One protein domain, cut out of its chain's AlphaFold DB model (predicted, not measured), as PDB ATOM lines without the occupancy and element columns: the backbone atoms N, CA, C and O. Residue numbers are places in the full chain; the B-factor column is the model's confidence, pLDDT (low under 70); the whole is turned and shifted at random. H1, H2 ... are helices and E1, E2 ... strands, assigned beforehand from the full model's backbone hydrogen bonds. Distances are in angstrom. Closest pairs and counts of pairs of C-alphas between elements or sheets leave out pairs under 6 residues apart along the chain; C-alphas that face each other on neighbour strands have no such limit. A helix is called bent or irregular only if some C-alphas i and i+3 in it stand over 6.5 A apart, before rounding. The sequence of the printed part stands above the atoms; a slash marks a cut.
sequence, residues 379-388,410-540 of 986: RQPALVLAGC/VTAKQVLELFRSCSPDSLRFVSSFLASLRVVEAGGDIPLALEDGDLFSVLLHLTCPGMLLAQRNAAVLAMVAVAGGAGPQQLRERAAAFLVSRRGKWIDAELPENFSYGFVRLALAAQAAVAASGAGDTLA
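AT A GLANCE: This is residues 379 to 388 and 410 to 540 of the 986 residues of an uncharacterized protein of Chlamydomonas schloesseri (UniProt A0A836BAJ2). Helix H4 runs through the middle of a compact body, and H2, H3, H5 and H7 pack round it, crossing it at wide angles rather than lying side by side. A small two-stranded ribbon, E1 and E2, lies at one end of the longest axis, with H6 and its incoming link, residues 501 to 511, toward the other, while H1 meets H2 at a corner. The printed part has 141 residues with seven named helices and two named strands, in the order E1 H1 H2 E2 H3 H4 H5 H6 H7; the sheet, E1 - E2, is antiparallel and the class is mostly helix. The radius of gyration of the C-alphas is 14.2 A, and the spans are 42 by 35 by 22 A.

IN THESE COORDINATES: E1 is residues 382 to 385, 10.5 A long, with C-alpha 382 at (-0.625, -14.212, 31.932); E2 is residues 437 to 440, 9.9 A. H1 is residues 412 to 421, 14.8 A, and H2 residues 424 to 436, 18.5 A. H3, residues 452 to 462, 16.8 A, is irregular: C-alphas 457 and 460 are 7.5 A apart. H4 is residues 471 to 483, 18.3 A, with C-alpha 471 at (-5.761, -32.357, 23.754). H5 is residues 489 to 500, 16.9 A; H6 is residues 512 to 515, 5.7 A. H7, residues 517 to 532, is 22.8 A long and ends with C-alpha 532 at (8.321, -36.939, 43.388).

HOW THE PARTS SIT: In the sheet, N 382 and O 440 are 2.8 A apart and N 438 and O 384 2.9 A, within hydrogen-bond range. The closest C-alphas of E1 and H3, Leu 385 and Leu 462, are 6.7 A apart. H3 touches the hub, H4, about perpendicular at 86 degrees, closest at C-alphas 457 and 474, 4.9 A. H5 touches H4 at a steep tilt of 55 degrees, opposite ways, with C-alphas 478 and 495 closest at 4.7 A. H7 touches residues 479 to 483 of H4, closest at C-alphas 526 and 483, 4.5 A. H2 touches residues 477 to 481 of H4, closest at C-alphas 431 and 480, 6.5 A. H1 and H2 only just touch, only at the corner, with 3 pairs of C-alphas within 8 A; C-alphas 418 and 426 are closest, 4.8 A. H6 is close to but not clearly touching H1, with C-alphas 513 and 420 closest at 5.9 A. Every O i to N i+4 pair is within hydrogen-bond range in H1, H2, H4, H5 and H7, and 4 of 7 are in H3; H6 is too short for such a pair.

THE WHOLE: The C-alphas farthest apart, of Ala 442 and Ala 509, are 43.2 A apart. Residues 389 to 409 are not printed, and C-alphas 388 and 410 are 16.0 A apart across this cut. The links E2 to H3 and H5 to H6 are long. Mean pLDDT of the printed part is 83.1; 12 residues are under 70, among them 410 to 413.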
ATOM      1  N   ARG A 379      -7.311  -8.804  33.518       61.94
ATOM      2  CA  ARG A 379      -6.506  -8.383  34.690       61.94
ATOM      3  C   ARG A 379      -5.889  -9.546  35.477       61.94
ATOM      4  O   ARG A 379      -5.537  -9.379  36.640       61.94
ATOM      5  N   GLN A 380      -5.799 -10.716  34.861       73.50
ATOM      6  CA  GLN A 380      -5.241 -11.922  35.467       73.50
ATOM      7  C   GLN A 380      -3.761 -12.100  35.085       73.50
ATOM      8  O   GLN A 380      -3.345 -11.617  34.025       73.50
ATOM      9  N   PRO A 381      -2.976 -12.845  35.889       82.00
ATOM     10  CA  PRO A 381      -1.630 -13.249  35.510       82.00
ATOM     11  C   PRO A 381      -1.638 -13.984  34.165       82.00
ATOM     12  O   PRO A 381      -2.502 -14.828  33.918       82.00
ATOM     13  N   ALA A 382      -0.679 -13.693  33.295       85.56
ATOM     14  CA  ALA A 382      -0.625 -14.212  31.932       85.56
ATOM     15  C   ALA A 382       0.796 -14.631  31.531       85.56
ATOM     16  O   ALA A 382       1.782 -14.231  32.147       85.56
ATOM     17  N   LEU A 383       0.901 -15.471  30.504       86.06
ATOM     18  CA  LEU A 383       2.153 -15.940  29.926       86.06
ATOM     19  C   LEU A 383       2.528 -15.105  28.704       86.06
ATOM     20  O   LEU A 383       1.684 -14.818  27.857       86.06
ATOM     21  N   VAL A 384       3.817 -14.783  28.608       86.56
ATOM     22  CA  VAL A 384       4.439 -14.094  27.470       86.56
ATOM     23  C   VAL A 384       5.748 -14.777  27.080       86.56
ATOM     24  O   VAL A 384       6.394 -15.440  27.902       86.56
ATOM     25  N   LEU A 385       6.164 -14.601  25.827       83.62
ATOM     26  CA  LEU A 385       7.441 -15.105  25.323       83.62
ATOM     27  C   LEU A 385       8.567 -14.092  25.602       83.62
ATOM     28  O   LEU A 385       8.514 -12.950  25.148       83.62
ATOM     29  N   ALA A 386       9.614 -14.499  26.329       70.69
ATOM     30  CA  ALA A 386      10.757 -13.630  26.614       70.69
ATOM     31  C   ALA A 386      11.449 -13.178  25.316       70.69
ATOM     32  O   ALA A 386      11.862 -14.009  24.508       70.69
ATOM     33  N   GLY A 387      11.594 -11.860  25.140       62.47
ATOM     34  CA  GLY A 387      12.133 -11.235  23.925       62.47
ATOM     35  C   GLY A 387      11.072 -10.599  23.022       62.47
ATOM     36  O   GLY A 387      11.423  -9.793  22.167       62.47
ATOM     37  N   CYS A 388       9.787 -10.880  23.251       45.78
ATOM     38  CA  CYS A 388       8.678 -10.152  22.645       45.78
ATOM     39  C   CYS A 388       8.184  -9.104  23.648       45.78
ATOM     40  O   CYS A 388       7.285  -9.357  24.444       45.78
ATOM     41  N   VAL A 410       8.511 -21.384  13.054       65.81
ATOM     42  CA  VAL A 410       8.243 -22.823  12.959       65.81
ATOM     43  C   VAL A 410       6.864 -23.029  12.350       65.81
ATOM     44  O   VAL A 410       5.875 -22.462  12.809       65.81
ATOM     45  N   THR A 411       6.791 -23.862  11.315       67.81
ATOM     46  CA  THR A 411       5.532 -24.161  10.620       67.81
ATOM     47  C   THR A 411       4.643 -25.109  11.428       67.81
ATOM     48  O   THR A 411       5.131 -25.957  12.182       67.81
ATOM     49  N   ALA A 412       3.326 -25.052  11.206       67.75
ATOM     50  CA  ALA A 412       2.368 -25.943  11.859       67.75
ATOM     51  C   ALA A 412       2.675 -27.437  11.639       67.75
ATOM     52  O   ALA A 412       2.591 -28.253  12.560       67.75
ATOM     53  N   LYS A 413       3.118 -27.787  10.427       65.62
ATOM     54  CA  LYS A 413       3.546 -29.145  10.066       65.62
ATOM     55  C   LYS A 413       4.751 -29.603  10.881       65.62
ATOM     56  O   LYS A 413       4.753 -30.727  11.381       65.62
ATOM     57  N   GLN A 414       5.758 -28.738  11.037       70.12
ATOM     58  CA  GLN A 414       6.921 -29.041  11.867       70.12
ATOM     59  C   GLN A 414       6.479 -29.317  13.301       70.12
ATOM     60  O   GLN A 414       6.835 -30.371  13.815       70.12
ATOM     61  N   VAL A 415       5.640 -28.450  13.887       73.69
ATOM     62  CA  VAL A 415       5.077 -28.611  15.241       73.69
ATOM     63  C   VAL A 415       4.369 -29.958  15.416       73.69
ATOM     64  O   VAL A 415       4.631 -30.666  16.386       73.69
ATOM     65  N   LEU A 416       3.497 -30.354  14.488       72.81
ATOM     66  CA  LEU A 416       2.762 -31.620  14.595       72.81
ATOM     67  C   LEU A 416       3.683 -32.848  14.492       72.81
ATOM     68  O   LEU A 416       3.528 -33.793  15.270       72.81
ATOM     69  N   GLU A 417       4.692 -32.814  13.617       70.50
ATOM     70  CA  GLU A 417       5.732 -33.853  13.545       70.50
ATOM     71  C   GLU A 417       6.573 -33.939  14.835       70.50
ATOM     72  O   GLU A 417       6.989 -35.038  15.239       70.50
ATOM     73  N   LEU A 418       6.763 -32.818  15.553       72.38
ATOM     74  CA  LEU A 418       7.437 -32.820  16.861       72.38
ATOM     75  C   LEU A 418       6.706 -33.724  17.861       72.38
ATOM     76  O   LEU A 418       7.339 -34.522  18.558       72.38
ATOM     77  N   PHE A 419       5.376 -33.625  17.910       75.94
ATOM     78  CA  PHE A 419       4.541 -34.376  18.852       75.94
ATOM     79  C   PHE A 419       4.269 -35.818  18.418       75.94
ATOM     80  O   PHE A 419       3.914 -36.650  19.258       75.94
ATOM     81  N   ARG A 420       4.438 -36.144  17.133       75.75
ATOM     82  CA  ARG A 420       4.289 -37.513  16.626       75.75
ATOM     83  C   ARG A 420       5.482 -38.390  16.996       75.75
ATOM     84  O   ARG A 420       5.313 -39.509  17.472       75.75
ATOM     85  N   SER A 421       6.689 -37.872  16.776       68.44
ATOM     86  CA  SER A 421       7.930 -38.639  16.929       68.44
ATOM     87  C   SER A 421       8.510 -38.611  18.346       68.44
ATOM     88  O   SER A 421       9.259 -39.522  18.709       68.44
ATOM     89  N   CYS A 422       8.219 -37.554  19.123       80.00
ATOM     90  CA  CYS A 422       8.879 -37.247  20.399       80.00
ATOM     91  C   CYS A 422      10.410 -37.404  20.307       80.00
ATOM     92  O   CYS A 422      11.057 -37.938  21.212       80.00
ATOM     93  N   SER A 423      10.989 -37.001  19.171       75.12
ATOM     94  CA  SER A 423      12.422 -37.146  18.924       75.12
ATOM     95  C   SER A 423      13.241 -36.240  19.857       75.12
ATOM     96  O   SER A 423      12.737 -35.203  20.292       75.12
ATOM     97  N   PRO A 424      14.513 -36.564  20.162       74.50
ATOM     98  CA  PRO A 424      15.345 -35.710  21.013       74.50
ATOM     99  C   PRO A 424      15.456 -34.261  20.516       74.50
ATOM    100  O   PRO A 424      15.430 -33.345  21.331       74.50
ATOM    101  N   ASP A 425      15.537 -34.046  19.198       70.31
ATOM    102  CA  ASP A 425      15.549 -32.706  18.592       70.31
ATOM    103  C   ASP A 425      14.233 -31.965  18.841       70.31
ATOM    104  O   ASP A 425      14.227 -30.811  19.266       70.31
ATOM    105  N   SER A 426      13.116 -32.665  18.652       77.06
ATOM    106  CA  SER A 426      11.776 -32.131  18.880       77.06
ATOM    107  C   SER A 426      11.554 -31.726  20.334       77.06
ATOM    108  O   SER A 426      11.053 -30.639  20.610       77.06
ATOM    109  N   LEU A 427      11.975 -32.575  21.275       81.81
ATOM    110  CA  LEU A 427      11.861 -32.298  22.704       81.81
ATOM    111  C   LEU A 427      12.770 -31.141  23.137       81.81
ATOM    112  O   LEU A 427      12.369 -30.354  23.990       81.81
ATOM    113  N   ARG A 428      13.957 -30.989  22.529       81.19
ATOM    114  CA  ARG A 428      14.842 -29.837  22.769       81.19
ATOM    115  C   ARG A 428      14.197 -28.521  22.351       81.19
ATOM    116  O   ARG A 428      14.230 -27.575  23.131       81.19
ATOM    117  N   PHE A 429      13.594 -28.471  21.163       82.19
ATOM    118  CA  PHE A 429      12.881 -27.280  20.699       82.19
ATOM    119  C   PHE A 429      11.763 -26.888  21.672       82.19
ATOM    120  O   PHE A 429      11.737 -25.763  22.168       82.19
ATOM    121  N   VAL A 430      10.892 -27.842  22.014       84.88
ATOM    122  CA  VAL A 430       9.767 -27.607  22.932       84.88
ATOM    123  C   VAL A 430      10.256 -27.192  24.322       84.88
ATOM    124  O   VAL A 430       9.715 -26.263  24.913       84.88
ATOM    125  N   SER A 431      11.308 -27.832  24.837       85.25
ATOM    126  CA  SER A 431      11.912 -27.464  26.118       85.25
ATOM    127  C   SER A 431      12.482 -26.044  26.101       85.25
ATOM    128  O   SER A 431      12.343 -25.330  27.091       85.25
ATOM    129  N   SER A 432      13.115 -25.629  25.000       84.50
ATOM    130  CA  SER A 432      13.636 -24.266  24.842       84.50
ATOM    131  C   SER A 432      12.507 -23.238  24.797       84.50
ATOM    132  O   SER A 432      12.617 -22.198  25.439       84.50
ATOM    133  N   PHE A 433      11.417 -23.544  24.085       87.62
ATOM    134  CA  PHE A 433      10.214 -22.712  24.043       87.62
ATOM    135  C   PHE A 433       9.581 -22.559  25.434       87.62
ATOM    136  O   PHE A 433       9.319 -21.452  25.886       87.62
ATOM    137  N   LEU A 434       9.387 -23.657  26.167       88.12
ATOM    138  CA  LEU A 434       8.828 -23.584  27.519       88.12
ATOM    139  C   LEU A 434       9.732 -22.775  28.460       88.12
ATOM    140  O   LEU A 434       9.237 -21.995  29.270       88.12
ATOM    141  N   ALA A 435      11.055 -22.915  28.331       86.44
ATOM    142  CA  ALA A 435      12.025 -22.169  29.130       86.44
ATOM    143  C   ALA A 435      12.044 -20.656  28.836       86.44
ATOM    144  O   ALA A 435      12.435 -19.877  29.714       86.44
ATOM    145  N   SER A 436      11.616 -20.217  27.647       87.12
ATOM    146  CA  SER A 436      11.499 -18.794  27.310       87.12
ATOM    147  C   SER A 436      10.187 -18.159  27.778       87.12
ATOM    148  O   SER A 436      10.078 -16.937  27.742       87.12
ATOM    149  N   LEU A 437       9.218 -18.926  28.287       88.06
ATOM    150  CA  LEU A 437       7.980 -18.364  28.835       88.06
ATOM    151  C   LEU A 437       8.222 -17.621  30.158       88.06
ATOM    152  O   LEU A 437       9.017 -18.045  31.007       88.06
ATOM    153  N   ARG A 438       7.516 -16.507  30.354       86.88
ATOM    154  CA  ARG A 438       7.508 -15.708  31.589       86.88
ATOM    155  C   ARG A 438       6.075 -15.424  32.015       86.88
ATOM    156  O   ARG A 438       5.200 -15.301  31.168       86.88
ATOM    157  N   VAL A 439       5.861 -15.330  33.326       87.69
ATOM    158  CA  VAL A 439       4.577 -14.925  33.911       87.69
ATOM    159  C   VAL A 439       4.618 -13.420  34.154       87.69
ATOM    160  O   VAL A 439       5.581 -12.925  34.741       87.69
ATOM    161  N   VAL A 440       3.591 -12.712  33.698       86.50
ATOM    162  CA  VAL A 440       3.352 -11.290  33.961       86.50
ATOM    163  C   VAL A 440       2.061 -11.132  34.753       86.50
ATOM    164  O   VAL A 440       1.122 -11.896  34.558       86.50
ATOM    165  N   GLU A 441       2.007 -10.143  35.644       78.81
ATOM    166  CA  GLU A 441       0.870  -9.940  36.556       78.81
ATOM    167  C   GLU A 441      -0.386  -9.385  35.854       78.81
ATOM    168  O   GLU A 441      -1.498  -9.626  36.311       78.81
ATOM    169  N   ALA A 442      -0.229  -8.662  34.738       70.50
ATOM    170  CA  ALA A 442      -1.334  -8.174  33.908       70.50
ATOM    171  C   ALA A 442      -0.861  -7.863  32.475       70.50
ATOM    172  O   ALA A 442       0.292  -7.477  32.278       70.50
ATOM    173  N   GLY A 443      -1.760  -7.988  31.488       66.19
ATOM    174  CA  GLY A 443      -1.513  -7.562  30.101       66.19
ATOM    175  C   GLY A 443      -0.652  -8.504  29.248       66.19
ATOM    176  O   GLY A 443      -0.054  -8.048  28.281       66.19
ATOM    177  N   GLY A 444      -0.556  -9.788  29.608       68.50
ATOM    178  CA  GLY A 444       0.116 -10.799  28.782       68.50
ATOM    179  C   GLY A 444      -0.807 -11.461  27.755       68.50
ATOM    180  O   GLY A 444      -2.025 -11.300  27.804       68.50
ATOM    181  N   ASP A 445      -0.214 -12.240  26.852       81.62
ATOM    182  CA  ASP A 445      -0.895 -12.800  25.678       81.62
ATOM    183  C   ASP A 445      -1.816 -13.991  26.012       81.62
ATOM    184  O   ASP A 445      -2.903 -14.112  25.447       81.62
ATOM    185  N   ILE A 446      -1.410 -14.879  26.933       86.62
ATOM    186  CA  ILE A 446      -2.194 -16.070  27.318       86.62
ATOM    187  C   ILE A 446      -2.486 -16.063  28.828       86.62
ATOM    188  O   ILE A 446      -1.570 -16.303  29.616       86.62
ATOM    189  N   PRO A 447      -3.739 -15.852  29.271       86.81
ATOM    190  CA  PRO A 447      -4.098 -15.850  30.688       86.81
ATOM    191  C   PRO A 447      -3.865 -17.199  31.382       86.81
ATOM    192  O   PRO A 447      -4.313 -18.248  30.918       86.81
ATOM    193  N   LEU A 448      -3.265 -17.170  32.574       85.31
ATOM    194  CA  LEU A 448      -3.141 -18.331  33.465       85.31
ATOM    195  C   LEU A 448      -4.467 -18.717  34.138       85.31
ATOM    196  O   LEU A 448      -4.475 -19.658  34.924       85.31
ATOM    197  N   ALA A 449      -5.571 -18.026  33.858       85.06
ATOM    198  CA  ALA A 449      -6.899 -18.382  34.362       85.06
ATOM    199  C   ALA A 449      -7.643 -19.400  33.472       85.06
ATOM    200  O   ALA A 449      -8.639 -19.963  33.915       85.06
ATOM    201  N   LEU A 450      -7.160 -19.670  32.249       85.75
ATOM    202  CA  LEU A 450      -7.704 -20.728  31.382       85.75
ATOM    203  C   LEU A 450      -7.678 -22.085  32.088       85.75
ATOM    204  O   LEU A 450      -6.784 -22.305  32.900       85.75
ATOM    205  N   GLU A 451      -8.576 -23.016  31.750       86.69
ATOM    206  CA  GLU A 451      -8.497 -24.405  32.228       86.69
ATOM    207  C   GLU A 451      -7.201 -25.090  31.768       86.69
ATOM    208  O   GLU A 451      -6.607 -24.707  30.763       86.69
ATOM    209  N   ASP A 452      -6.727 -26.102  32.506       88.81
ATOM    210  CA  ASP A 452      -5.407 -26.707  32.263       88.81
ATOM    211  C   ASP A 452      -5.256 -27.217  30.823       88.81
ATOM    212  O   ASP A 452      -4.263 -26.930  30.154       88.81
ATOM    213  N   GLY A 453      -6.255 -27.946  30.321       82.81
ATOM    214  CA  GLY A 453      -6.219 -28.492  28.966       82.81
ATOM    215  C   GLY A 453      -6.187 -27.412  27.888       82.81
ATOM    216  O   GLY A 453      -5.476 -27.568  26.894       82.81
ATOM    217  N   ASP A 454      -6.909 -26.317  28.095       86.06
ATOM    218  CA  ASP A 454      -7.008 -25.213  27.143       86.06
ATOM    219  C   ASP A 454      -5.757 -24.342  27.166       86.06
ATOM    220  O   ASP A 454      -5.231 -24.001  26.105       86.06
ATOM    221  N   LEU A 455      -5.197 -24.098  28.357       90.31
ATOM    222  CA  LEU A 455      -3.918 -23.419  28.523       90.31
ATOM    223  C   LEU A 455      -2.841 -24.095  27.666       90.31
ATOM    224  O   LEU A 455      -2.266 -23.456  26.787       90.31
ATOM    225  N   PHE A 456      -2.602 -25.398  27.870       90.00
ATOM    226  CA  PHE A 456      -1.585 -26.143  27.114       90.00
ATOM    227  C   PHE A 456      -1.930 -26.308  25.631       90.00
ATOM    228  O   PHE A 456      -1.024 -26.531  24.825       90.00
ATOM    229  N   SER A 457      -3.205 -26.193  25.254       88.00
ATOM    230  CA  SER A 457      -3.617 -26.270  23.850       88.00
ATOM    231  C   SER A 457      -3.264 -25.004  23.069       88.00
ATOM    232  O   SER A 457      -2.935 -25.099  21.885       88.00
ATOM    233  N   VAL A 458      -3.268 -23.842  23.729       88.56
ATOM    234  CA  VAL A 458      -3.038 -22.530  23.101       88.56
ATOM    235  C   VAL A 458      -1.575 -22.074  23.188       88.56
ATOM    236  O   VAL A 458      -1.169 -21.241  22.392       88.56
ATOM    237  N   LEU A 459      -0.731 -22.626  24.075       88.19
ATOM    238  CA  LEU A 459       0.643 -22.122  24.308       88.19
ATOM    239  C   LEU A 459       1.471 -21.857  23.038       88.19
ATOM    240  O   LEU A 459       2.146 -20.833  22.950       88.19
ATOM    241  N   LEU A 460       1.436 -22.761  22.055       86.25
ATOM    242  CA  LEU A 460       2.234 -22.607  20.832       86.25
ATOM    243  C   LEU A 460       1.733 -21.500  19.896       86.25
ATOM    244  O   LEU A 460       2.478 -21.128  18.989       86.25
ATOM    245  N   HIS A 461       0.561 -20.915  20.156       84.50
ATOM    246  CA  HIS A 461       0.088 -19.692  19.507       84.50
ATOM    247  C   HIS A 461       1.109 -18.546  19.615       84.50
ATOM    248  O   HIS A 461       1.254 -17.767  18.680       84.50
ATOM    249  N   LEU A 462       1.887 -18.493  20.707       83.12
ATOM    250  CA  LEU A 462       2.928 -17.476  20.934       83.12
ATOM    251  C   LEU A 462       4.112 -17.561  19.960       83.12
ATOM    252  O   LEU A 462       4.889 -16.620  19.847       83.12
ATOM    253  N   THR A 463       4.316 -18.705  19.305       79.62
ATOM    254  CA  THR A 463       5.420 -18.920  18.347       79.62
ATOM    255  C   THR A 463       4.909 -19.206  16.939       79.62
ATOM    256  O   THR A 463       5.582 -18.887  15.964       79.62
ATOM    257  N   CYS A 464       3.720 -19.792  16.824       76.75
ATOM    258  CA  CYS A 464       3.028 -20.080  15.577       76.75
ATOM    259  C   CYS A 464       1.577 -19.587  15.723       76.75
ATOM    260  O   CYS A 464       0.740 -20.330  16.252       76.75
ATOM    261  N   PRO A 465       1.278 -18.336  15.319       76.81
ATOM    262  CA  PRO A 465      -0.070 -17.784  15.398       76.81
ATOM    263  C   PRO A 465      -1.096 -18.718  14.749       76.81
ATOM    264  O   PRO A 465      -0.811 -19.372  13.750       76.81
ATOM    265  N   GLY A 466      -2.272 -18.829  15.363       72.75
ATOM    266  CA  GLY A 466      -3.329 -19.743  14.924       72.75
ATOM    267  C   GLY A 466      -3.218 -21.192  15.405       72.75
ATOM    268  O   GLY A 466      -4.200 -21.926  15.338       72.75
ATOM    269  N   MET A 467      -2.077 -21.621  15.950       81.44
ATOM    270  CA  MET A 467      -1.896 -23.008  16.389       81.44
ATOM    271  C   MET A 467      -2.738 -23.347  17.628       81.44
ATOM    272  O   MET A 467      -2.438 -22.890  18.732       81.44
ATOM    273  N   LEU A 468      -3.726 -24.229  17.457       82.06
ATOM    274  CA  LEU A 468      -4.499 -24.824  18.549       82.06
ATOM    275  C   LEU A 468      -4.251 -26.334  18.606       82.06
ATOM    276  O   LEU A 468      -4.696 -27.097  17.741       82.06
ATOM    277  N   LEU A 469      -3.523 -26.782  19.629       81.38
ATOM    278  CA  LEU A 469      -3.158 -28.185  19.769       81.38
ATOM    279  C   LEU A 469      -4.362 -29.041  20.153       81.38
ATOM    280  O   LEU A 469      -5.177 -28.693  21.002       81.38
ATOM    281  N   ALA A 470      -4.408 -30.244  19.586       82.62
ATOM    282  CA  ALA A 470      -5.273 -31.279  20.113       82.62
ATOM    283  C   ALA A 470      -4.862 -31.622  21.552       82.62
ATOM    284  O   ALA A 470      -3.680 -31.697  21.892       82.62
ATOM    285  N   GLN A 471      -5.861 -31.964  22.352       83.38
ATOM    286  CA  GLN A 471      -5.761 -32.357  23.754       83.38
ATOM    287  C   GLN A 471      -4.642 -33.381  24.073       83.38
ATOM    288  O   GLN A 471      -4.018 -33.322  25.130       83.38
ATOM    289  N   ARG A 472      -4.334 -34.311  23.156       85.06
ATOM    290  CA  ARG A 472      -3.205 -35.252  23.296       85.06
ATOM    291  C   ARG A 472      -1.840 -34.561  23.171       85.06
ATOM    292  O   ARG A 472      -0.954 -34.825  23.975       85.06
ATOM    293  N   ASN A 473      -1.674 -33.659  22.206       86.81
ATOM    294  CA  ASN A 473      -0.422 -32.921  21.996       86.81
ATOM    295  C   ASN A 473      -0.193 -31.878  23.100       86.81
ATOM    296  O   ASN A 473       0.934 -31.734  23.566       86.81
ATOM    297  N   ALA A 474      -1.263 -31.242  23.587       88.62
ATOM    298  CA  ALA A 474      -1.228 -30.398  24.783       88.62
ATOM    299  C   ALA A 474      -0.693 -31.170  26.003       88.62
ATOM    300  O   ALA A 474       0.142 -30.678  26.758       88.62
ATOM    301  N   ALA A 475      -1.104 -32.430  26.167       90.06
ATOM    302  CA  ALA A 475      -0.623 -33.264  27.261       90.06
ATOM    303  C   ALA A 475       0.849 -33.689  27.085       90.06
ATOM    304  O   ALA A 475       1.588 -33.726  28.063       90.06
ATOM    305  N   VAL A 476       1.323 -33.924  25.854       89.88
ATOM    306  CA  VAL A 476       2.764 -34.124  25.591       89.88
ATOM    307  C   VAL A 476       3.566 -32.865  25.942       89.88
ATOM    308  O   VAL A 476       4.633 -32.971  26.543       89.88
ATOM    309  N   LEU A 477       3.052 -31.674  25.626       90.50
ATOM    310  CA  LEU A 477       3.675 -30.403  26.006       90.50
ATOM    311  C   LEU A 477       3.786 -30.266  27.537       90.50
ATOM    312  O   LEU A 477       4.856 -29.929  28.049       90.50
ATOM    313  N   ALA A 478       2.728 -30.626  28.269       92.38
ATOM    314  CA  ALA A 478       2.737 -30.684  29.732       92.38
ATOM    315  C   ALA A 478       3.750 -31.710  30.281       92.38
ATOM    316  O   ALA A 478       4.462 -31.415  31.242       92.38
ATOM    317  N   MET A 479       3.895 -32.886  29.650       92.31
ATOM    318  CA  MET A 479       4.925 -33.863  30.036       92.31
ATOM    319  C   MET A 479       6.334 -33.278  29.933       92.31
ATOM    320  O   MET A 479       7.145 -33.511  30.826       92.31
ATOM    321  N   VAL A 480       6.635 -32.508  28.880       91.38
ATOM    322  CA  VAL A 480       7.947 -31.855  28.725       91.38
ATOM    323  C   VAL A 480       8.173 -30.803  29.810       91.38
ATOM    324  O   VAL A 480       9.265 -30.754  30.374       91.38
ATOM    325  N   ALA A 481       7.151 -30.008  30.150       91.25
ATOM    326  CA  ALA A 481       7.243 -29.003  31.212       91.25
ATOM    327  C   ALA A 481       7.627 -29.627  32.564       91.25
ATOM    328  O   ALA A 481       8.525 -29.129  33.247       91.25
ATOM    329  N   VAL A 482       7.000 -30.750  32.931       92.44
ATOM    330  CA  VAL A 482       7.283 -31.426  34.206       92.44
ATOM    331  C   VAL A 482       8.577 -32.236  34.150       92.44
ATOM    332  O   VAL A 482       9.453 -32.043  34.990       92.44
ATOM    333  N   ALA A 483       8.732 -33.120  33.161       88.44
ATOM    334  CA  ALA A 483       9.876 -34.030  33.074       88.44
ATOM    335  C   ALA A 483      11.199 -33.299  32.802       88.44
ATOM    336  O   ALA A 483      12.242 -33.697  33.314       88.44
ATOM    337  N   GLY A 484      11.161 -32.244  31.983       82.12
ATOM    338  CA  GLY A 484      12.324 -31.416  31.671       82.12
ATOM    339  C   GLY A 484      12.566 -30.289  32.675       82.12
ATOM    340  O   GLY A 484      13.592 -29.622  32.585       82.12
ATOM    341  N   GLY A 485      11.630 -30.045  33.601       84.00
ATOM    342  CA  GLY A 485      11.682 -28.894  34.504       84.00
ATOM    343  C   GLY A 485      11.682 -27.546  33.771       84.00
ATOM    344  O   GLY A 485      12.206 -26.567  34.299       84.00
ATOM    345  N   ALA A 486      11.137 -27.495  32.554       81.00
ATOM    346  CA  ALA A 486      11.191 -26.326  31.685       81.00
ATOM    347  C   ALA A 486      10.017 -25.367  31.944       81.00
ATOM    348  O   ALA A 486       8.864 -25.787  32.031       81.00
ATOM    349  N   GLY A 487      10.323 -24.069  32.002       84.31
ATOM    350  CA  GLY A 487       9.345 -22.989  32.144       84.31
ATOM    351  C   GLY A 487       9.009 -22.584  33.587       84.31
ATOM    352  O   GLY A 487       9.593 -23.105  34.545       84.31
ATOM    353  N   PRO A 488       8.093 -21.610  33.754       86.62
ATOM    354  CA  PRO A 488       7.715 -21.068  35.059       86.62
ATOM    355  C   PRO A 488       7.167 -22.131  36.017       86.62
ATOM    356  O   PRO A 488       6.512 -23.083  35.593       86.62
ATOM    357  N   GLN A 489       7.398 -21.961  37.322       88.19
ATOM    358  CA  GLN A 489       6.949 -22.917  38.343       88.19
ATOM    359  C   GLN A 489       5.429 -23.135  38.310       88.19
ATOM    360  O   GLN A 489       4.986 -24.280  38.310       88.19
ATOM    361  N   GLN A 490       4.655 -22.058  38.180       88.56
ATOM    362  CA  GLN A 490       3.195 -22.095  38.098       88.56
ATOM    363  C   GLN A 490       2.721 -22.961  36.924       88.56
ATOM    364  O   GLN A 490       1.793 -23.753  37.059       88.56
ATOM    365  N   LEU A 491       3.400 -22.871  35.774       90.19
ATOM    366  CA  LEU A 491       3.074 -23.686  34.605       90.19
ATOM    367  C   LEU A 491       3.377 -25.172  34.851       90.19
ATOM    368  O   LEU A 491       2.612 -26.030  34.420       90.19
ATOM    369  N   ARG A 492       4.462 -25.493  35.566       90.38
ATOM    370  CA  ARG A 492       4.830 -26.881  35.901       90.38
ATOM    371  C   ARG A 492       3.855 -27.522  36.888       90.38
ATOM    372  O   ARG A 492       3.519 -28.692  36.727       90.38
ATOM    373  N   GLU A 493       3.374 -26.770  37.873       90.62
ATOM    374  CA  GLU A 493       2.356 -27.239  38.824       90.62
ATOM    375  C   GLU A 493       1.033 -27.546  38.110       90.62
ATOM    376  O   GLU A 493       0.459 -28.622  38.288       90.62
ATOM    377  N   ARG A 494       0.606 -26.658  37.203       91.81
ATOM    378  CA  ARG A 494      -0.570 -26.881  36.349       91.81
ATOM    379  C   ARG A 494      -0.387 -28.041  35.370       91.81
ATOM    380  O   ARG A 494      -1.303 -28.831  35.168       91.81
ATOM    381  N   ALA A 495       0.809 -28.200  34.803       92.56
ATOM    382  CA  ALA A 495       1.137 -29.352  33.965       92.56
ATOM    383  C   ALA A 495       0.975 -30.672  34.738       92.56
ATOM    384  O   ALA A 495       0.412 -31.628  34.209       92.56
ATOM    385  N   ALA A 496       1.428 -30.725  35.996       92.25
ATOM    386  CA  ALA A 496       1.265 -31.900  36.845       92.25
ATOM    387  C   ALA A 496      -0.221 -32.213  37.100       92.25
ATOM    388  O   ALA A 496      -0.641 -33.352  36.884       92.25
ATOM    389  N   ALA A 497      -1.027 -31.211  37.468       91.69
ATOM    390  CA  ALA A 497      -2.471 -31.369  37.674       91.69
ATOM    391  C   ALA A 497      -3.190 -31.873  36.409       91.69
ATOM    392  O   ALA A 497      -3.951 -32.848  36.458       91.69
ATOM    393  N   PHE A 498      -2.866 -31.293  35.250       93.38
ATOM    394  CA  PHE A 498      -3.412 -31.714  33.965       93.38
ATOM    395  C   PHE A 498      -3.116 -33.183  33.657       93.38
ATOM    396  O   PHE A 498      -4.005 -33.932  33.244       93.38
ATOM    397  N   LEU A 499      -1.873 -33.621  33.865       92.25
ATOM    398  CA  LEU A 499      -1.461 -34.997  33.589       92.25
ATOM    399  C   LEU A 499      -2.135 -35.998  34.531       92.25
ATOM    400  O   LEU A 499      -2.540 -37.069  34.082       92.25
ATOM    401  N   VAL A 500      -2.325 -35.641  35.804       92.38
ATOM    402  CA  VAL A 500      -3.071 -36.465  36.768       92.38
ATOM    403  C   VAL A 500      -4.536 -36.625  36.341       92.38
ATOM    404  O   VAL A 500      -5.069 -37.734  36.392       92.38
ATOM    405  N   SER A 501      -5.172 -35.579  35.797       90.38
ATOM    406  CA  SER A 501      -6.544 -35.663  35.247       90.38
ATOM    407  C   SER A 501      -6.684 -36.624  34.044       90.38
ATOM    408  O   SER A 501      -7.792 -37.027  33.656       90.38
ATOM    409  N   ARG A 502      -5.553 -37.010  33.435       87.31
ATOM    410  CA  ARG A 502      -5.469 -37.920  32.284       87.31
ATOM    411  C   ARG A 502      -5.071 -39.349  32.635       87.31
ATOM    412  O   ARG A 502      -4.947 -40.169  31.726       87.31
ATOM    413  N   ARG A 503      -4.922 -39.668  33.919       89.62
ATOM    414  CA  ARG A 503      -4.633 -41.026  34.388       89.62
ATOM    415  C   ARG A 503      -5.607 -42.047  33.785       89.62
ATOM    416  O   ARG A 503      -6.821 -41.853  33.853       89.62
ATOM    417  N   GLY A 504      -5.088 -43.135  33.212       83.69
ATOM    418  CA  GLY A 504      -5.894 -44.214  32.632       83.69
ATOM    419  C   GLY A 504      -6.347 -44.006  31.182       83.69
ATOM    420  O   GLY A 504      -7.128 -44.817  30.692       83.69
ATOM    421  N   LYS A 505      -5.923 -42.926  30.506       83.31
ATOM    422  CA  LYS A 505      -6.357 -42.579  29.136       83.31
ATOM    423  C   LYS A 505      -5.256 -42.734  28.073       83.31
ATOM    424  O   LYS A 505      -5.442 -42.282  26.946       83.31
ATOM    425  N   TRP A 506      -4.095 -43.290  28.418       79.81
ATOM    426  CA  TRP A 506      -2.904 -43.291  27.557       79.81
ATOM    427  C   TRP A 506      -2.754 -44.557  26.714       79.81
ATOM    428  O   TRP A 506      -2.233 -44.478  25.598       79.81
ATOM    429  N   ILE A 507      -3.213 -45.708  27.219       75.44
ATOM    430  CA  ILE A 507      -3.300 -46.938  26.419       75.44
ATOM    431  C   ILE A 507      -4.535 -46.846  25.519       75.44
ATOM    432  O   ILE A 507      -5.647 -47.147  25.943       75.44
ATOM    433  N   ASP A 508      -4.313 -46.451  24.269       72.06
ATOM    434  CA  ASP A 508      -5.326 -46.422  23.214       72.06
ATOM    435  C   ASP A 508      -4.783 -47.148  21.978       72.06
ATOM    436  O   ASP A 508      -3.757 -46.754  21.421       72.06
ATOM    437  N   ALA A 509      -5.445 -48.235  21.572       62.25
ATOM    438  CA  ALA A 509      -5.021 -49.049  20.434       62.25
ATOM    439  C   ALA A 509      -5.098 -48.284  19.101       62.25
ATOM    440  O   ALA A 509      -4.330 -48.601  18.190       62.25
ATOM    441  N   GLU A 510      -5.945 -47.256  19.020       66.75
ATOM    442  CA  GLU A 510      -6.154 -46.423  17.831       66.75
ATOM    443  C   GLU A 510      -5.079 -45.331  17.668       66.75
ATOM    444  O   GLU A 510      -5.050 -44.633  16.655       66.75
ATOM    445  N   LEU A 511      -4.167 -45.175  18.641       73.31
ATOM    446  CA  LEU A 511      -3.120 -44.145  18.639       73.31
ATOM    447  C   LEU A 511      -1.708 -44.755  18.764       73.31
ATOM    448  O   LEU A 511      -1.122 -44.765  19.854       73.31
ATOM    449  N   PRO A 512      -1.103 -45.229  17.654       75.62
ATOM    450  CA  PRO A 512       0.238 -45.821  17.650       75.62
ATOM    451  C   PRO A 512       1.335 -44.908  18.219       75.62
ATOM    452  O   PRO A 512       2.332 -45.391  18.763       75.62
ATOM    453  N   GLU A 513       1.168 -43.584  18.134       78.69
ATOM    454  CA  GLU A 513       2.136 -42.597  18.619       78.69
ATOM    455  C   GLU A 513       2.384 -42.688  20.134       78.69
ATOM    456  O   GLU A 513       3.489 -42.370  20.592       78.69
ATOM    457  N   ASN A 514       1.394 -43.153  20.907       84.00
ATOM    458  CA  ASN A 514       1.493 -43.336  22.361       84.00
ATOM    459  C   ASN A 514       2.406 -44.510  22.759       84.00
ATOM    460  O   ASN A 514       2.694 -44.704  23.936       84.00
ATOM    461  N   PHE A 515       2.897 -45.280  21.789       84.81
ATOM    462  CA  PHE A 515       3.827 -46.387  22.022       84.81
ATOM    463  C   PHE A 515       5.191 -46.146  21.373       84.81
ATOM    464  O   PHE A 515       6.060 -47.017  21.402       84.81
ATOM    465  N   SER A 516       5.421 -44.958  20.801       84.25
ATOM    466  CA  SER A 516       6.742 -44.589  20.296       84.25
ATOM    467  C   SER A 516       7.770 -44.564  21.434       84.25
ATOM    468  O   SER A 516       7.479 -44.153  22.557       84.25
ATOM    469  N   TYR A 517       9.011 -44.980  21.157       83.69
ATOM    470  CA  TYR A 517      10.044 -45.064  22.198       83.69
ATOM    471  C   TYR A 517      10.331 -43.711  22.874       83.69
ATOM    472  O   TYR A 517      10.559 -43.657  24.083       83.69
ATOM    473  N   GLY A 518      10.287 -42.612  22.110       83.81
ATOM    474  CA  GLY A 518      10.436 -41.256  22.643       83.81
ATOM    475  C   GLY A 518       9.313 -40.889  23.611       83.81
ATOM    476  O   GLY A 518       9.589 -40.416  24.714       83.81
ATOM    477  N   PHE A 519       8.063 -41.185  23.242       88.56
ATOM    478  CA  PHE A 519       6.905 -40.944  24.096       88.56
ATOM    479  C   PHE A 519       6.943 -41.789  25.375       88.56
ATOM    480  O   PHE A 519       6.798 -41.236  26.458       88.56
ATOM    481  N   VAL A 520       7.217 -43.097  25.281       89.62
ATOM    482  CA  VAL A 520       7.282 -44.000  26.450       89.62
ATOM    483  C   VAL A 520       8.297 -43.492  27.480       89.62
ATOM    484  O   VAL A 520       8.014 -43.449  28.676       89.62
ATOM    485  N   ARG A 521       9.480 -43.055  27.026       87.81
ATOM    486  CA  ARG A 521      10.504 -42.480  27.912       87.81
ATOM    487  C   ARG A 521      10.045 -41.175  28.556       87.81
ATOM    488  O   ARG A 521      10.275 -40.988  29.748       87.81
ATOM    489  N   LEU A 522       9.414 -40.294  27.782       90.19
ATOM    490  CA  LEU A 522       8.899 -39.020  28.275       90.19
ATOM    491  C   LEU A 522       7.770 -39.221  29.297       90.19
ATOM    492  O   LEU A 522       7.801 -38.600  30.355       90.19
ATOM    493  N   ALA A 523       6.828 -40.125  29.028       91.44
ATOM    494  CA  ALA A 523       5.718 -40.447  29.922       91.44
ATOM    495  C   ALA A 523       6.208 -41.030  31.257       91.44
ATOM    496  O   ALA A 523       5.751 -40.610  32.316       91.44
ATOM    497  N   LEU A 524       7.190 -41.941  31.229       91.50
ATOM    498  CA  LEU A 524       7.805 -42.482  32.448       91.50
ATOM    499  C   LEU A 524       8.577 -41.416  33.240       91.50
ATOM    500  O   LEU A 524       8.528 -41.413  34.468       91.50
ATOM    501  N   ALA A 525       9.272 -40.502  32.556       91.06
ATOM    502  CA  ALA A 525       9.965 -39.392  33.208       91.06
ATOM    503  C   ALA A 525       8.979 -38.401  33.851       91.06
ATOM    504  O   ALA A 525       9.189 -37.980  34.987       91.06
ATOM    505  N   ALA A 526       7.879 -38.081  33.163       91.81
ATOM    506  CA  ALA A 526       6.813 -37.240  33.697       91.81
ATOM    507  C   ALA A 526       6.144 -37.894  34.916       91.81
ATOM    508  O   ALA A 526       6.001 -37.240  35.945       91.81
ATOM    509  N   GLN A 527       5.831 -39.194  34.848       93.50
ATOM    510  CA  GLN A 527       5.309 -39.961  35.983       93.50
ATOM    511  C   GLN A 527       6.233 -39.874  37.205       93.50
ATOM    512  O   GLN A 527       5.762 -39.602  38.304       93.50
ATOM    513  N   ALA A 528       7.541 -40.083  37.024       91.62
ATOM    514  CA  ALA A 528       8.504 -40.015  38.121       91.62
ATOM    515  C   ALA A 528       8.591 -38.606  38.734       91.62
ATOM    516  O   ALA A 528       8.642 -38.468  39.956       91.62
ATOM    517  N   ALA A 529       8.578 -37.564  37.901       91.19
ATOM    518  CA  ALA A 529       8.661 -36.179  38.351       91.19
ATOM    519  C   ALA A 529       7.398 -35.715  39.105       91.19
ATOM    520  O   ALA A 529       7.522 -35.085  40.153       91.19
ATOM    521  N   VAL A 530       6.196 -36.072  38.630       91.44
ATOM    522  CA  VAL A 530       4.920 -35.764  39.316       91.44
ATOM    523  C   VAL A 530       4.787 -36.539  40.631       91.44
ATOM    524  O   VAL A 530       4.364 -35.980  41.644       91.44
ATOM    525  N   ALA A 531       5.195 -37.811  40.648       90.25
ATOM    526  CA  ALA A 531       5.192 -38.608  41.871       90.25
ATOM    527  C   ALA A 531       6.151 -38.021  42.922       90.25
ATOM    528  O   ALA A 531       5.793 -37.910  44.094       90.25
ATOM    529  N   ALA A 532       7.343 -37.574  42.504       89.19
ATOM    530  CA  ALA A 532       8.321 -36.939  43.388       89.19
ATOM    531  C   ALA A 532       7.846 -35.589  43.953       89.19
ATOM    532  O   ALA A 532       8.225 -35.235  45.068       89.19
ATOM    533  N   SER A 533       7.004 -34.847  43.225       85.88
ATOM    534  CA  SER A 533       6.406 -33.602  43.719       85.88
ATOM    535  C   SER A 533       5.205 -33.823  44.646       85.88
ATOM    536  O   SER A 533       4.643 -32.850  45.141       85.88
ATOM    537  N   GLY A 534       4.775 -35.072  44.862       85.69
ATOM    538  CA  GLY A 534       3.615 -35.407  45.694       85.69
ATOM    539  C   GLY A 534       2.259 -35.063  45.069       85.69
ATOM    540  O   GLY A 534       1.246 -35.124  45.760       85.69
ATOM    541  N   ALA A 535       2.214 -34.717  43.778       84.12
ATOM    542  CA  ALA A 535       0.985 -34.302  43.090       84.12
ATOM    543  C   ALA A 535       0.094 -35.486  42.651       84.12
ATOM    544  O   ALA A 535      -1.056 -35.284  42.266       84.12
ATOM    545  N   GLY A 536       0.606 -36.720  42.728       89.50
ATOM    546  CA  GLY A 536      -0.120 -37.954  42.423       89.50
ATOM    547  C   GLY A 536       0.525 -38.768  41.300       89.50
ATOM    548  O   GLY A 536       1.710 -38.622  41.011       89.50
ATOM    549  N   ASP A 537      -0.276 -39.628  40.663       90.25
ATOM    550  CA  ASP A 537       0.150 -40.470  39.542       90.25
ATOM    551  C   ASP A 537      -0.496 -40.018  38.231       90.25
ATOM    552  O   ASP A 537      -1.717 -39.886  38.130       90.25
ATOM    553  N   THR A 538       0.326 -39.862  37.197       89.56
ATOM    554  CA  THR A 538      -0.099 -39.570  35.817       89.56
ATOM    555  C   THR A 538      -0.509 -40.817  35.033       89.56
ATOM    556  O   THR A 538      -1.282 -40.722  34.081       89.56
ATOM    557  N   LEU A 539      -0.003 -41.989  35.428       91.56
ATOM    558  CA  LEU A 539      -0.272 -43.282  34.804       91.56
ATOM    559  C   LEU A 539      -1.047 -44.180  35.774       91.56
ATOM    560  O   LEU A 539      -0.789 -44.216  36.980       91.56
ATOM    561  N   ALA A 540      -2.018 -44.932  35.263       91.69
ATOM    562  CA  ALA A 540      -2.633 -46.007  36.034       91.69
ATOM    563  C   ALA A 540      -1.629 -47.166  36.233       91.69
ATOM    564  O   ALA A 540      -0.725 -47.332  35.413       91.69
TER     565      ALA A 540